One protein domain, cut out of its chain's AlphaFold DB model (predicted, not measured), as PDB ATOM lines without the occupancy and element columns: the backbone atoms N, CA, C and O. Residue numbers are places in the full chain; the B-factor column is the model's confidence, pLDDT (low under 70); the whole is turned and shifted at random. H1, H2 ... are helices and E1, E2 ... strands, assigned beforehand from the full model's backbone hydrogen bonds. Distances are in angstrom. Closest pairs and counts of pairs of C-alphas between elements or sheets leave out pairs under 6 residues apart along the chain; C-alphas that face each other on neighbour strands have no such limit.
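This is residues 14 to 99 of the 99 residues of an uncharacterized protein of Rhizobium leguminosarum bv. trifolii (UniProt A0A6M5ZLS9). A strongly twisted antiparallel sheet has a helix over each face: the long H2 over one, running along E1, and the short H1 over the other. E1 to E4 fold back and forth, and E5 adds the edge beside E1. The printed part has 86 residues, with order E1 E2 E3 E4 H1 E5 H2 along the chain and E4 E3 E2 E1 E5 across the sheet, in the mixed class. It is compact, with a radius of gyration of the C-alphas of 13.7 A, yet elongated, spanning 45 by 29 by 22 A.

Find C-alpha 14 at (-14.554, -30.630, 9.884); from there E1 runs 20.5 A through residues 14 to 21. E2, residues 28 to 34, runs 20.2 A; E3 is residues 38 to 41, E4 44 to 47, H1 54 to 61 and E5 68 to 71. Then H2, residues 77 to 97, runs 30.5 A to C-alpha 97 at (-17.448, -62.281, -12.801).

E1 E2 E3 E4 form a meander, each strand the antiparallel neighbour of the one before; look at N 31 and O 18, 2.8 A, N 40 and O 32, 2.8 A, and N 46 and O 39, 2.8 A. E5 pairs antiparallel with E1, as N 17 and O 70 show at 2.8 A. H1 and H2 are on opposite faces, making three layers, helices on both faces of a sheet. H2 has a height over the sheet of 6.0 A; its closest C-alpha pair with E1 is Ile 21 and Ala 87, 6.4 A. H1's closest C-alpha pair with E3 is Leu 39 and Gln 54, 7.8 A. In H2 every O i to N i+4 pair is within hydrogen-bond range; H1 has 2 of 4, and 4 of 5 O i to N i+3 pairs.

The C-alphas farthest apart, of Asp 36 and Met 99, are 45.9 A apart. The printed part has no cut and no long link. Mean pLDDT of the printed part is 86.5; look for the one residue under 70 at residue 99, the chain's last.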
ATOM      1  N   TYR A  14     -13.925 -29.377  10.288       92.19
ATOM      2  CA  TYR A  14     -14.554 -30.630   9.884       92.19
ATOM      3  C   TYR A  14     -15.679 -30.989  10.851       92.19
ATOM      4  O   TYR A  14     -15.489 -31.015  12.065       92.19
ATOM      5  N   VAL A  15     -16.859 -31.264  10.305       93.00
ATOM      6  CA  VAL A  15     -18.083 -31.510  11.077       93.00
ATOM      7  C   VAL A  15     -18.645 -32.908  10.864       93.00
ATOM      8  O   VAL A  15     -19.294 -33.436  11.769       93.00
ATOM      9  N   ARG A  16     -18.386 -33.526   9.706       93.25
ATOM     10  CA  ARG A  16     -18.795 -34.902   9.405       93.25
ATOM     11  C   ARG A  16     -17.703 -35.657   8.660       93.25
ATOM     12  O   ARG A  16     -16.863 -35.054   7.997       93.25
ATOM     13  N   ILE A  17     -17.753 -36.975   8.769       93.06
ATOM     14  CA  ILE A  17     -16.933 -37.923   8.027       93.06
ATOM     15  C   ILE A  17     -17.891 -38.857   7.294       93.06
ATOM     16  O   ILE A  17     -18.813 -39.411   7.895       93.06
ATOM     17  N   HIS A  18     -17.690 -39.009   5.994       92.75
ATOM     18  CA  HIS A  18     -18.430 -39.916   5.133       92.75
ATOM     19  C   HIS A  18     -17.532 -41.105   4.822       92.75
ATOM     20  O   HIS A  18     -16.554 -40.962   4.093       92.75
ATOM     21  N   TYR A  19     -17.854 -42.259   5.385       92.94
ATOM     22  CA  TYR A  19     -17.191 -43.519   5.085       92.94
ATOM     23  C   TYR A  19     -17.938 -44.224   3.969       92.94
ATOM     24  O   TYR A  19     -19.170 -44.236   3.969       92.94
ATOM     25  N   GLY A  20     -17.208 -44.834   3.047       92.62
ATOM     26  CA  GLY A  20     -17.819 -45.692   2.051       92.62
ATOM     27  C   GLY A  20     -16.821 -46.459   1.214       92.62
ATOM     28  O   GLY A  20     -15.610 -46.324   1.378       92.62
ATOM     29  N   ILE A  21     -17.347 -47.286   0.317       92.44
ATOM     30  CA  ILE A  21     -16.540 -48.143  -0.552       92.44
ATOM     31  C   ILE A  21     -16.274 -47.403  -1.860       92.44
ATOM     32  O   ILE A  21     -17.209 -47.033  -2.578       92.44
ATOM     33  N   HIS A  22     -14.999 -47.189  -2.174       91.06
ATOM     34  CA  HIS A  22     -14.584 -46.539  -3.407       91.06
ATOM     35  C   HIS A  22     -14.991 -47.385  -4.619       91.06
ATOM     36  O   HIS A  22     -14.699 -48.581  -4.682       91.06
ATOM     37  N   MET A  23     -15.666 -46.776  -5.595       88.56
ATOM     38  CA  MET A  23     -16.330 -47.527  -6.668       88.56
ATOM     39  C   MET A  23     -15.370 -48.313  -7.578       88.56
ATOM     40  O   MET A  23     -15.741 -49.369  -8.092       88.56
ATOM     41  N   GLU A  24     -14.136 -47.832  -7.767       87.69
ATOM     42  CA  GLU A  24     -13.159 -48.484  -8.650       87.69
ATOM     43  C   GLU A  24     -12.218 -49.435  -7.910       87.69
ATOM     44  O   GLU A  24     -12.032 -50.575  -8.343       87.69
ATOM     45  N   SER A  25     -11.629 -48.975  -6.802       89.75
ATOM     46  CA  SER A  25     -10.649 -49.749  -6.024       89.75
ATOM     47  C   SER A  25     -11.305 -50.741  -5.068       89.75
ATOM     48  O   SER A  25     -10.665 -51.707  -4.663       89.75
ATOM     49  N   LEU A  26     -12.591 -50.549  -4.748       90.62
ATOM     50  CA  LEU A  26     -13.327 -51.327  -3.750       90.62
ATOM     51  C   LEU A  26     -12.689 -51.267  -2.355       90.62
ATOM     52  O   LEU A  26     -12.838 -52.198  -1.572       90.62
ATOM     53  N   GLU A  27     -11.950 -50.208  -2.038       91.31
ATOM     54  CA  GLU A  27     -11.384 -49.956  -0.707       91.31
ATOM     55  C   GLU A  27     -12.355 -49.134   0.137       91.31
ATOM     56  O   GLU A  27     -13.081 -48.295  -0.405       91.31
ATOM     57  N   VAL A  28     -12.376 -49.357   1.454       91.69
ATOM     58  CA  VAL A  28     -13.098 -48.459   2.358       91.69
ATOM     59  C   VAL A  28     -12.273 -47.199   2.525       91.69
ATOM     60  O   VAL A  28     -11.111 -47.234   2.925       91.69
ATOM     61  N   VAL A  29     -12.876 -46.063   2.203       92.25
ATOM     62  CA  VAL A  29     -12.218 -44.765   2.285       92.25
ATOM     63  C   VAL A  29     -13.140 -43.741   2.941       92.25
ATOM     64  O   VAL A  29     -14.348 -43.954   3.070       92.25
ATOM     65  N   SER A  30     -12.569 -42.621   3.384       92.44
ATOM     66  CA  SER A  30     -13.314 -41.563   4.069       92.44
ATOM     67  C   SER A  30     -13.182 -40.211   3.373       92.44
ATOM     68  O   SER A  30     -12.103 -39.818   2.935       92.44
ATOM     69  N   VAL A  31     -14.293 -39.481   3.302       92.19
ATOM     70  CA  VAL A  31     -14.374 -38.097   2.823       92.19
ATOM     71  C   VAL A  31     -14.832 -37.214   3.977       92.19
ATOM     72  O   VAL A  31     -15.851 -37.473   4.610       92.19
ATOM     73  N   TRP A  32     -14.093 -36.149   4.248       92.69
ATOM     74  CA  TRP A  32     -14.324 -35.262   5.381       92.69
ATOM     75  C   TRP A  32     -15.070 -34.006   4.940       92.69
ATOM     76  O   TRP A  32     -14.632 -33.305   4.031       92.69
ATOM     77  N   GLU A  33     -16.184 -33.697   5.598       91.44
ATOM     78  CA  GLU A  33     -17.003 -32.516   5.321       91.44
ATOM     79  C   GLU A  33     -16.647 -31.381   6.277       91.44
ATOM     80  O   GLU A  33     -16.710 -31.524   7.503       91.44
ATOM     81  N   ARG A  34     -16.327 -30.218   5.710       91.12
ATOM     82  CA  ARG A  34     -16.180 -28.959   6.440       91.12
ATOM     83  C   ARG A  34     -17.517 -28.256   6.597       91.12
ATOM     84  O   ARG A  34     -18.423 -28.400   5.780       91.12
ATOM     85  N   ARG A  35     -17.626 -27.410   7.621       89.31
ATOM     86  CA  ARG A  35     -18.841 -26.629   7.898       89.31
ATOM     87  C   ARG A  35     -19.252 -25.710   6.740       89.31
ATOM     88  O   ARG A  35     -20.432 -25.395   6.612       89.31
ATOM     89  N   ASP A  36     -18.302 -25.263   5.921       87.69
ATOM     90  CA  ASP A  36     -18.552 -24.467   4.714       87.69
ATOM     91  C   ASP A  36     -19.016 -25.288   3.497       87.69
ATOM     92  O   ASP A  36     -19.241 -24.711   2.435       87.69
ATOM     93  N   GLY A  37     -19.191 -26.605   3.651       84.50
ATOM     94  CA  GLY A  37     -19.665 -27.515   2.610       84.50
ATOM     95  C   GLY A  37     -18.558 -28.093   1.727       84.50
ATOM     96  O   GLY A  37     -18.862 -28.855   0.811       84.50
ATOM     97  N   ARG A  38     -17.280 -27.773   1.974       88.12
ATOM     98  CA  ARG A  38     -16.177 -28.430   1.256       88.12
ATOM     99  C   ARG A  38     -16.007 -29.873   1.694       88.12
ATOM    100  O   ARG A  38     -16.088 -30.185   2.881       88.12
ATOM    101  N   LEU A  39     -15.671 -30.713   0.727       90.12
ATOM    102  CA  LEU A  39     -15.316 -32.107   0.928       90.12
ATOM    103  C   LEU A  39     -13.801 -32.263   0.771       90.12
ATOM    104  O   LEU A  39     -13.208 -31.697  -0.149       90.12
ATOM    105  N   SER A  40     -13.169 -33.021   1.658       89.75
ATOM    106  CA  SER A  40     -11.735 -33.312   1.620       89.75
ATOM    107  C   SER A  40     -11.500 -34.821   1.603       89.75
ATOM    108  O   SER A  40     -12.075 -35.551   2.404       89.75
ATOM    109  N   PHE A  41     -10.643 -35.276   0.694       86.25
ATOM    110  CA  PHE A  41     -10.250 -36.670   0.522       86.25
ATOM    111  C   PHE A  41      -8.721 -36.746   0.474       86.25
ATOM    112  O   PHE A  41      -8.116 -36.428  -0.550       86.25
ATOM    113  N   GLY A  42      -8.085 -37.086   1.599       78.75
ATOM    114  CA  GLY A  42      -6.631 -36.953   1.741       78.75
ATOM    115  C   GLY A  42      -6.171 -35.517   1.454       78.75
ATOM    116  O   GLY A  42      -6.689 -34.569   2.046       78.75
ATOM    117  N   ASP A  43      -5.246 -35.361   0.503       79.00
ATOM    118  CA  ASP A  43      -4.729 -34.055   0.060       79.00
ATOM    119  C   ASP A  43      -5.650 -33.329  -0.938       79.00
ATOM    120  O   ASP A  43      -5.446 -32.152  -1.250       79.00
ATOM    121  N   PHE A  44      -6.684 -34.001  -1.448       81.00
ATOM    122  CA  PHE A  44      -7.620 -33.418  -2.401       81.00
ATOM    123  C   PHE A  44      -8.763 -32.692  -1.682       81.00
ATOM    124  O   PHE A  44      -9.289 -33.152  -0.668       81.00
ATOM    125  N   SER A  45      -9.179 -31.540  -2.208       80.81
ATOM    126  CA  SER A  45     -10.336 -30.792  -1.705       80.81
ATOM    127  C   SER A  45     -11.255 -30.394  -2.851       80.81
ATOM    128  O   SER A  45     -10.814 -29.793  -3.830       80.81
ATOM    129  N   HIS A  46     -12.541 -30.686  -2.689       80.88
ATOM    130  CA  HIS A  46     -13.600 -30.455  -3.665       80.88
ATOM    131  C   HIS A  46     -14.661 -29.523  -3.087       80.88
ATOM    132  O   HIS A  46     -15.071 -29.662  -1.931       80.88
ATOM    133  N   TYR A  47     -15.128 -28.577  -3.895       75.31
ATOM    134  CA  TYR A  47     -16.330 -27.826  -3.554       75.31
ATOM    135  C   TYR A  47     -17.536 -28.540  -4.128       75.31
ATOM    136  O   TYR A  47     -17.559 -28.863  -5.314       75.31
ATOM    137  N   THR A  48     -18.580 -28.684  -3.318       76.06
ATOM    138  CA  THR A  48     -19.890 -29.027  -3.859       76.06
ATOM    139  C   THR A  48     -20.287 -28.015  -4.921       76.06
ATOM    140  O   THR A  48     -20.302 -26.806  -4.663       76.06
ATOM    141  N   MET A  49     -20.602 -28.508  -6.117       74.88
ATOM    142  CA  MET A  49     -21.058 -27.669  -7.218       74.88
ATOM    143  C   MET A  49     -22.317 -26.886  -6.808       74.88
ATOM    144  O   MET A  49     -23.188 -27.440  -6.128       74.88
ATOM    145  N   PRO A  50     -22.470 -25.618  -7.237       72.50
ATOM    146  CA  PRO A  50     -23.681 -24.849  -6.970       72.50
ATOM    147  C   PRO A  50     -24.938 -25.605  -7.420       72.50
ATOM    148  O   PRO A  50     -25.023 -26.061  -8.558       72.50
ATOM    149  N   GLY A  51     -25.917 -25.746  -6.523       73.88
ATOM    150  CA  GLY A  51     -27.169 -26.461  -6.795       73.88
ATOM    151  C   GLY A  51     -27.127 -27.976  -6.560       73.88
ATOM    152  O   GLY A  51     -28.168 -28.621  -6.672       73.88
ATOM    153  N   ARG A  52     -25.975 -28.550  -6.191       72.69
ATOM    154  CA  ARG A  52     -25.865 -29.947  -5.751       72.69
ATOM    155  C   ARG A  52     -25.669 -30.034  -4.244       72.69
ATOM    156  O   ARG A  52     -25.021 -29.186  -3.637       72.69
ATOM    157  N   ASN A  53     -26.250 -31.068  -3.639       76.31
ATOM    158  CA  ASN A  53     -25.992 -31.391  -2.239       76.31
ATOM    159  C   ASN A  53     -24.696 -32.213  -2.115       76.31
ATOM    160  O   ASN A  53     -24.264 -32.853  -3.072       76.31
ATOM    161  N   GLN A  54     -24.092 -32.221  -0.923       74.56
ATOM    162  CA  GLN A  54     -22.885 -33.005  -0.631       74.56
ATOM    163  C   GLN A  54     -23.064 -34.480  -1.013       74.56
ATOM    164  O   GLN A  54     -22.182 -35.081  -1.612       74.56
ATOM    165  N   ILE A  55     -24.240 -35.043  -0.720       74.69
ATOM    166  CA  ILE A  55     -24.563 -36.453  -0.969       74.69
ATOM    167  C   ILE A  55     -24.451 -36.810  -2.459       74.69
ATOM    168  O   ILE A  55     -23.929 -37.871  -2.783       74.69
ATOM    169  N   ALA A  56     -24.881 -35.932  -3.369       78.62
ATOM    170  CA  ALA A  56     -24.775 -36.171  -4.807       78.62
ATOM    171  C   ALA A  56     -23.321 -36.192  -5.301       78.62
ATOM    172  O   ALA A  56     -23.017 -36.903  -6.252       78.62
ATOM    173  N   GLU A  57     -22.426 -35.436  -4.663       81.69
ATOM    174  CA  GLU A  57     -20.994 -35.439  -4.994       81.69
ATOM    175  C   GLU A  57     -20.288 -36.673  -4.409       81.69
ATOM    176  O   GLU A  57     -19.378 -37.219  -5.025       81.69
ATOM    177  N   LEU A  58     -20.751 -37.181  -3.261       84.56
ATOM    178  CA  LEU A  58     -20.241 -38.421  -2.670       84.56
ATOM    179  C   LEU A  58     -20.493 -39.651  -3.556       84.56
ATOM    180  O   LEU A  58     -19.684 -40.572  -3.537       84.56
ATOM    181  N   LEU A  59     -21.549 -39.644  -4.378       79.69
ATOM    182  CA  LEU A  59     -21.827 -40.697  -5.369       79.69
ATOM    183  C   LEU A  59     -20.767 -40.812  -6.477       79.69
ATOM    184  O   LEU A  59     -20.756 -41.795  -7.208       79.69
ATOM    185  N   ILE A  60     -19.916 -39.797  -6.648       77.75
ATOM    186  CA  ILE A  60     -18.820 -39.828  -7.628       77.75
ATOM    187  C   ILE A  60     -17.657 -40.675  -7.096       77.75
ATOM    188  O   ILE A  60     -16.924 -41.281  -7.868       77.75
ATOM    189  N   VAL A  61     -17.482 -40.704  -5.775       80.62
ATOM    190  CA  VAL A  61     -16.396 -41.425  -5.097       80.62
ATOM    191  C   VAL A  61     -16.870 -42.813  -4.669       80.62
ATOM    192  O   VAL A  61     -16.162 -43.811  -4.818       80.62
ATOM    193  N   PHE A  62     -18.087 -42.871  -4.138       85.56
ATOM    194  CA  PHE A  62     -18.678 -44.059  -3.551       85.56
ATOM    195  C   PHE A  62     -19.760 -44.648  -4.444       85.56
ATOM    196  O   PHE A  62     -20.488 -43.931  -5.128       85.56
ATOM    197  N   SER A  63     -19.928 -45.967  -4.375       76.50
ATOM    198  CA  SER A  63     -21.089 -46.602  -4.996       76.50
ATOM    199  C   SER A  63     -22.386 -46.241  -4.248       76.50
ATOM    200  O   SER A  63     -22.381 -45.954  -3.045       76.50
ATOM    201  N   ILE A  64     -23.515 -46.231  -4.967       74.38
ATOM    202  CA  ILE A  64     -24.833 -45.933  -4.385       74.38
ATOM    203  C   ILE A  64     -25.120 -46.923  -3.249       74.38
ATOM    204  O   ILE A  64     -25.185 -48.128  -3.474       74.38
ATOM    205  N   GLY A  65     -25.366 -46.395  -2.049       72.12
ATOM    206  CA  GLY A  65     -25.789 -47.183  -0.887       72.12
ATOM    207  C   GLY A  65     -24.666 -47.618   0.054       72.12
ATOM    208  O   GLY A  65     -24.973 -48.082   1.147       72.12
ATOM    209  N   ASP A  66     -23.397 -47.391  -0.295       81.31
ATOM    210  CA  ASP A  66     -22.256 -47.778   0.552       81.31
ATOM    211  C   ASP A  66     -21.763 -46.646   1.459       81.31
ATOM    212  O   ASP A  66     -20.632 -46.689   1.931       81.31
ATOM    213  N   VAL A  67     -22.558 -45.595   1.658       88.38
ATOM    214  CA  VAL A  67     -22.121 -44.402   2.390       88.38
ATOM    215  C   VAL A  67     -22.749 -44.351   3.767       88.38
ATOM    216  O   VAL A  67     -23.969 -44.275   3.907       88.38
ATOM    217  N   VAL A  68     -21.896 -44.272   4.783       91.19
ATOM    218  CA  VAL A  68     -22.282 -43.992   6.163       91.19
ATOM    219  C   VAL A  68     -21.666 -42.667   6.586       91.19
ATOM    220  O   VAL A  68     -20.477 -42.424   6.412       91.19
ATOM    221  N   THR A  69     -22.490 -41.776   7.136       92.25
ATOM    222  CA  THR A  69     -22.047 -40.454   7.588       92.25
ATOM    223  C   THR A  69     -22.061 -40.385   9.104       92.25
ATOM    224  O   THR A  69     -23.110 -40.586   9.716       92.25
ATOM    225  N   LEU A  70     -20.925 -40.033   9.700       93.38
ATOM    226  CA  LEU A  70     -20.763 -39.867  11.140       93.38
ATOM    227  C   LEU A  70     -20.345 -38.429  11.479       93.38
ATOM    228  O   LEU A  70     -19.589 -37.813  10.722       93.38
ATOM    229  N   PRO A  71     -20.802 -37.852  12.603       93.75
ATOM    230  CA  PRO A  71     -20.228 -36.615  13.117       93.75
ATOM    231  C   PRO A  71     -18.769 -36.832  13.540       93.75
ATOM    232  O   PRO A  71     -18.422 -37.886  14.072       93.75
ATOM    233  N   VAL A  72     -17.919 -35.819  13.360       90.69
ATOM    234  CA  VAL A  72     -16.528 -35.886  13.842       90.69
ATOM    235  C   VAL A  72     -16.511 -36.100  15.360       90.69
ATOM    236  O   VAL A  72     -17.227 -35.425  16.101       90.69
ATOM    237  N   GLY A  73     -15.678 -37.038  15.817       88.19
ATOM    238  CA  GLY A  73     -15.546 -37.405  17.231       88.19
ATOM    239  C   GLY A  73     -16.446 -38.558  17.684       88.19
ATOM    240  O   GLY A  73     -16.370 -38.944  18.848       88.19
ATOM    241  N   TYR A  74     -17.273 -39.115  16.795       92.75
ATOM    242  CA  TYR A  74     -17.942 -40.396  17.031       92.75
ATOM    243  C   TYR A  74     -17.006 -41.560  16.699       92.75
ATOM    244  O   TYR A  74     -16.152 -41.445  15.822       92.75
ATOM    245  N   ASP A  75     -17.188 -42.680  17.398       91.88
ATOM    246  CA  ASP A  75     -16.470 -43.923  17.119       91.88
ATOM    247  C   ASP A  75     -16.938 -44.521  15.781       91.88
ATOM    248  O   ASP A  75     -18.122 -44.826  15.603       91.88
ATOM    249  N   SER A  76     -16.001 -44.667  14.843       91.81
ATOM    250  CA  SER A  76     -16.228 -45.221  13.509       91.81
ATOM    251  C   SER A  76     -15.919 -46.714  13.403       91.81
ATOM    252  O   SER A  76     -16.271 -47.305  12.385       91.81
ATOM    253  N   THR A  77     -15.350 -47.351  14.434       92.12
ATOM    254  CA  THR A  77     -14.779 -48.712  14.349       92.12
ATOM    255  C   THR A  77     -15.760 -49.724  13.749       92.12
ATOM    256  O   THR A  77     -15.477 -50.344  12.731       92.12
ATOM    257  N   LYS A  78     -16.984 -49.807  14.291       90.94
ATOM    258  CA  LYS A  78     -18.023 -50.724  13.774       90.94
ATOM    259  C   LYS A  78     -18.474 -50.406  12.349       90.94
ATOM    260  O   LYS A  78     -18.900 -51.296  11.618       90.94
ATOM    261  N   THR A  79     -18.457 -49.125  11.986       90.12
ATOM    262  CA  THR A  79     -18.849 -48.674  10.645       90.12
ATOM    263  C   THR A  79     -17.798 -49.099   9.630       90.12
ATOM    264  O   THR A  79     -18.149 -49.634   8.584       90.12
ATOM    265  N   GLU A  80     -16.522 -48.906   9.957       90.50
ATOM    266  CA  GLU A  80     -15.398 -49.326   9.124       90.50
ATOM    267  C   GLU A  80     -15.361 -50.852   8.972       90.50
ATOM    268  O   GLU A  80     -15.278 -51.335   7.848       90.50
ATOM    269  N   GLU A  81     -15.544 -51.608  10.061       93.31
ATOM    270  CA  GLU A  81     -15.645 -53.076  10.024       93.31
ATOM    271  C   GLU A  81     -16.779 -53.552   9.103       93.31
ATOM    272  O   GLU A  81     -16.556 -54.365   8.206       93.31
ATOM    273  N   SER A  82     -17.987 -52.996   9.262       92.25
ATOM    274  CA  SER A  82     -19.149 -53.376   8.442       92.25
ATOM    275  C   SER A  82     -18.939 -53.055   6.956       92.25
ATOM    276  O   SER A  82     -19.352 -53.816   6.079       92.25
ATOM    277  N   LEU A  83     -18.305 -51.917   6.658       92.69
ATOM    278  CA  LEU A  83     -17.990 -51.524   5.286       92.69
ATOM    279  C   LEU A  83     -16.879 -52.389   4.687       92.69
ATOM    280  O   LEU A  83     -16.946 -52.685   3.498       92.69
ATOM    281  N   GLU A  84     -15.894 -52.827   5.473       94.19
ATOM    282  CA  GLU A  84     -14.843 -53.730   4.990       94.19
ATOM    283  C   GLU A  84     -15.378 -55.134   4.704       94.19
ATOM    284  O   GLU A  84     -15.007 -55.737   3.695       94.19
ATOM    285  N   GLU A  85     -16.305 -55.644   5.518       93.81
ATOM    286  CA  GLU A  85     -17.004 -56.899   5.219       93.81
ATOM    287  C   GLU A  85     -17.753 -56.812   3.881       93.81
ATOM    288  O   GLU A  85     -17.623 -57.692   3.022       93.81
ATOM    289  N   LEU A  86     -18.488 -55.718   3.659       92.25
ATOM    290  CA  LEU A  86     -19.183 -55.468   2.397       92.25
ATOM    291  C   LEU A  86     -18.198 -55.285   1.229       92.25
ATOM    292  O   LEU A  86     -18.422 -55.809   0.135       92.25
ATOM    293  N   ALA A  87     -17.086 -54.584   1.443       92.31
ATOM    294  CA  ALA A  87     -16.046 -54.399   0.437       92.31
ATOM    295  C   ALA A  87     -15.410 -55.737   0.035       92.31
ATOM    296  O   ALA A  87     -15.240 -56.006  -1.157       92.31
ATOM    297  N   ALA A  88     -15.126 -56.614   1.001       92.75
ATOM    298  CA  ALA A  88     -14.611 -57.955   0.752       92.75
ATOM    299  C   ALA A  88     -15.577 -58.792  -0.103       92.75
ATOM    300  O   ALA A  88     -15.142 -59.426  -1.068       92.75
ATOM    301  N   GLN A  89     -16.884 -58.733   0.180       91.88
ATOM    302  CA  GLN A  89     -17.908 -59.390  -0.642       91.88
ATOM    303  C   GLN A  89     -17.890 -58.867  -2.085       91.88
ATOM    304  O   GLN A  89     -17.807 -59.652  -3.030       91.88
ATOM    305  N   LYS A  90     -17.857 -57.542  -2.276       90.56
ATOM    306  CA  LYS A  90     -17.807 -56.928  -3.615       90.56
ATOM    307  C   LYS A  90     -16.536 -57.293  -4.391       90.56
ATOM    308  O   LYS A  90     -16.604 -57.543  -5.598       90.56
ATOM    309  N   ARG A  91     -15.378 -57.365  -3.722       92.62
ATOM    310  CA  ARG A  91     -14.108 -57.819  -4.329       92.62
ATOM    311  C   ARG A  91     -14.197 -59.280  -4.791       92.62
ATOM    312  O   ARG A  91     -13.734 -59.601  -5.891       92.62
ATOM    313  N   ALA A  92     -14.824 -60.148  -3.993       91.25
ATOM    314  CA  ALA A  92     -15.039 -61.550  -4.346       91.25
ATOM    315  C   ALA A  92     -15.983 -61.698  -5.554       91.25
ATOM    316  O   ALA A  92     -15.651 -62.394  -6.513       91.25
ATOM    317  N   GLU A  93     -17.111 -60.981  -5.566       90.25
ATOM    318  CA  GLU A  93     -18.055 -60.987  -6.691       90.25
ATOM    319  C   GLU A  93     -17.431 -60.486  -7.998       90.25
ATOM    320  O   GLU A  93     -17.687 -61.044  -9.068       90.25
ATOM    321  N   ARG A  94     -16.606 -59.431  -7.933       88.38
ATOM    322  CA  ARG A  94     -15.916 -58.892  -9.112       88.38
ATOM    323  C   ARG A  94     -14.931 -59.903  -9.688       88.38
ATOM    324  O   ARG A  94     -14.912 -60.087 -10.900       88.38
ATOM    325  N   SER A  95     -14.163 -60.566  -8.827       87.81
ATOM    326  CA  SER A  95     -13.235 -61.628  -9.235       87.81
ATOM    327  C   SER A  95     -13.976 -62.800  -9.887       87.81
ATOM    328  O   SER A  95     -13.558 -63.275 -10.937       87.81
ATOM    329  N   ALA A  96     -15.116 -63.214  -9.323       86.69
ATOM    330  CA  ALA A  96     -15.928 -64.308  -9.859       86.69
ATOM    331  C   ALA A  96     -16.565 -63.993 -11.224       86.69
ATOM    332  O   ALA A  96     -16.735 -64.893 -12.033       86.69
ATOM    333  N   LYS A  97     -16.909 -62.726 -11.499       80.94
ATOM    334  CA  LYS A  97     -17.448 -62.281 -12.801       80.94
ATOM    335  C   LYS A  97     -16.387 -62.129 -13.897       80.94
ATOM    336  O   LYS A  97     -16.749 -61.947 -15.055       80.94
ATOM    337  N   GLN A  98     -15.106 -62.102 -13.529       72.62
ATOM    338  CA  GLN A  98     -13.983 -61.992 -14.466       72.62
ATOM    339  C   GLN A  98     -13.379 -63.355 -14.849       72.62
ATOM    340  O   GLN A  98     -12.498 -63.389 -15.707       72.62
ATOM    341  N   MET A  99     -13.844 -64.447 -14.228       56.03
ATOM    342  CA  MET A  99     -13.586 -65.836 -14.635       56.03
ATOM    343  C   MET A  99     -14.638 -66.313 -15.635       56.03
ATOM    344  O   MET A  99     -14.250 -67.081 -16.542       56.03
TER     345      MET A  99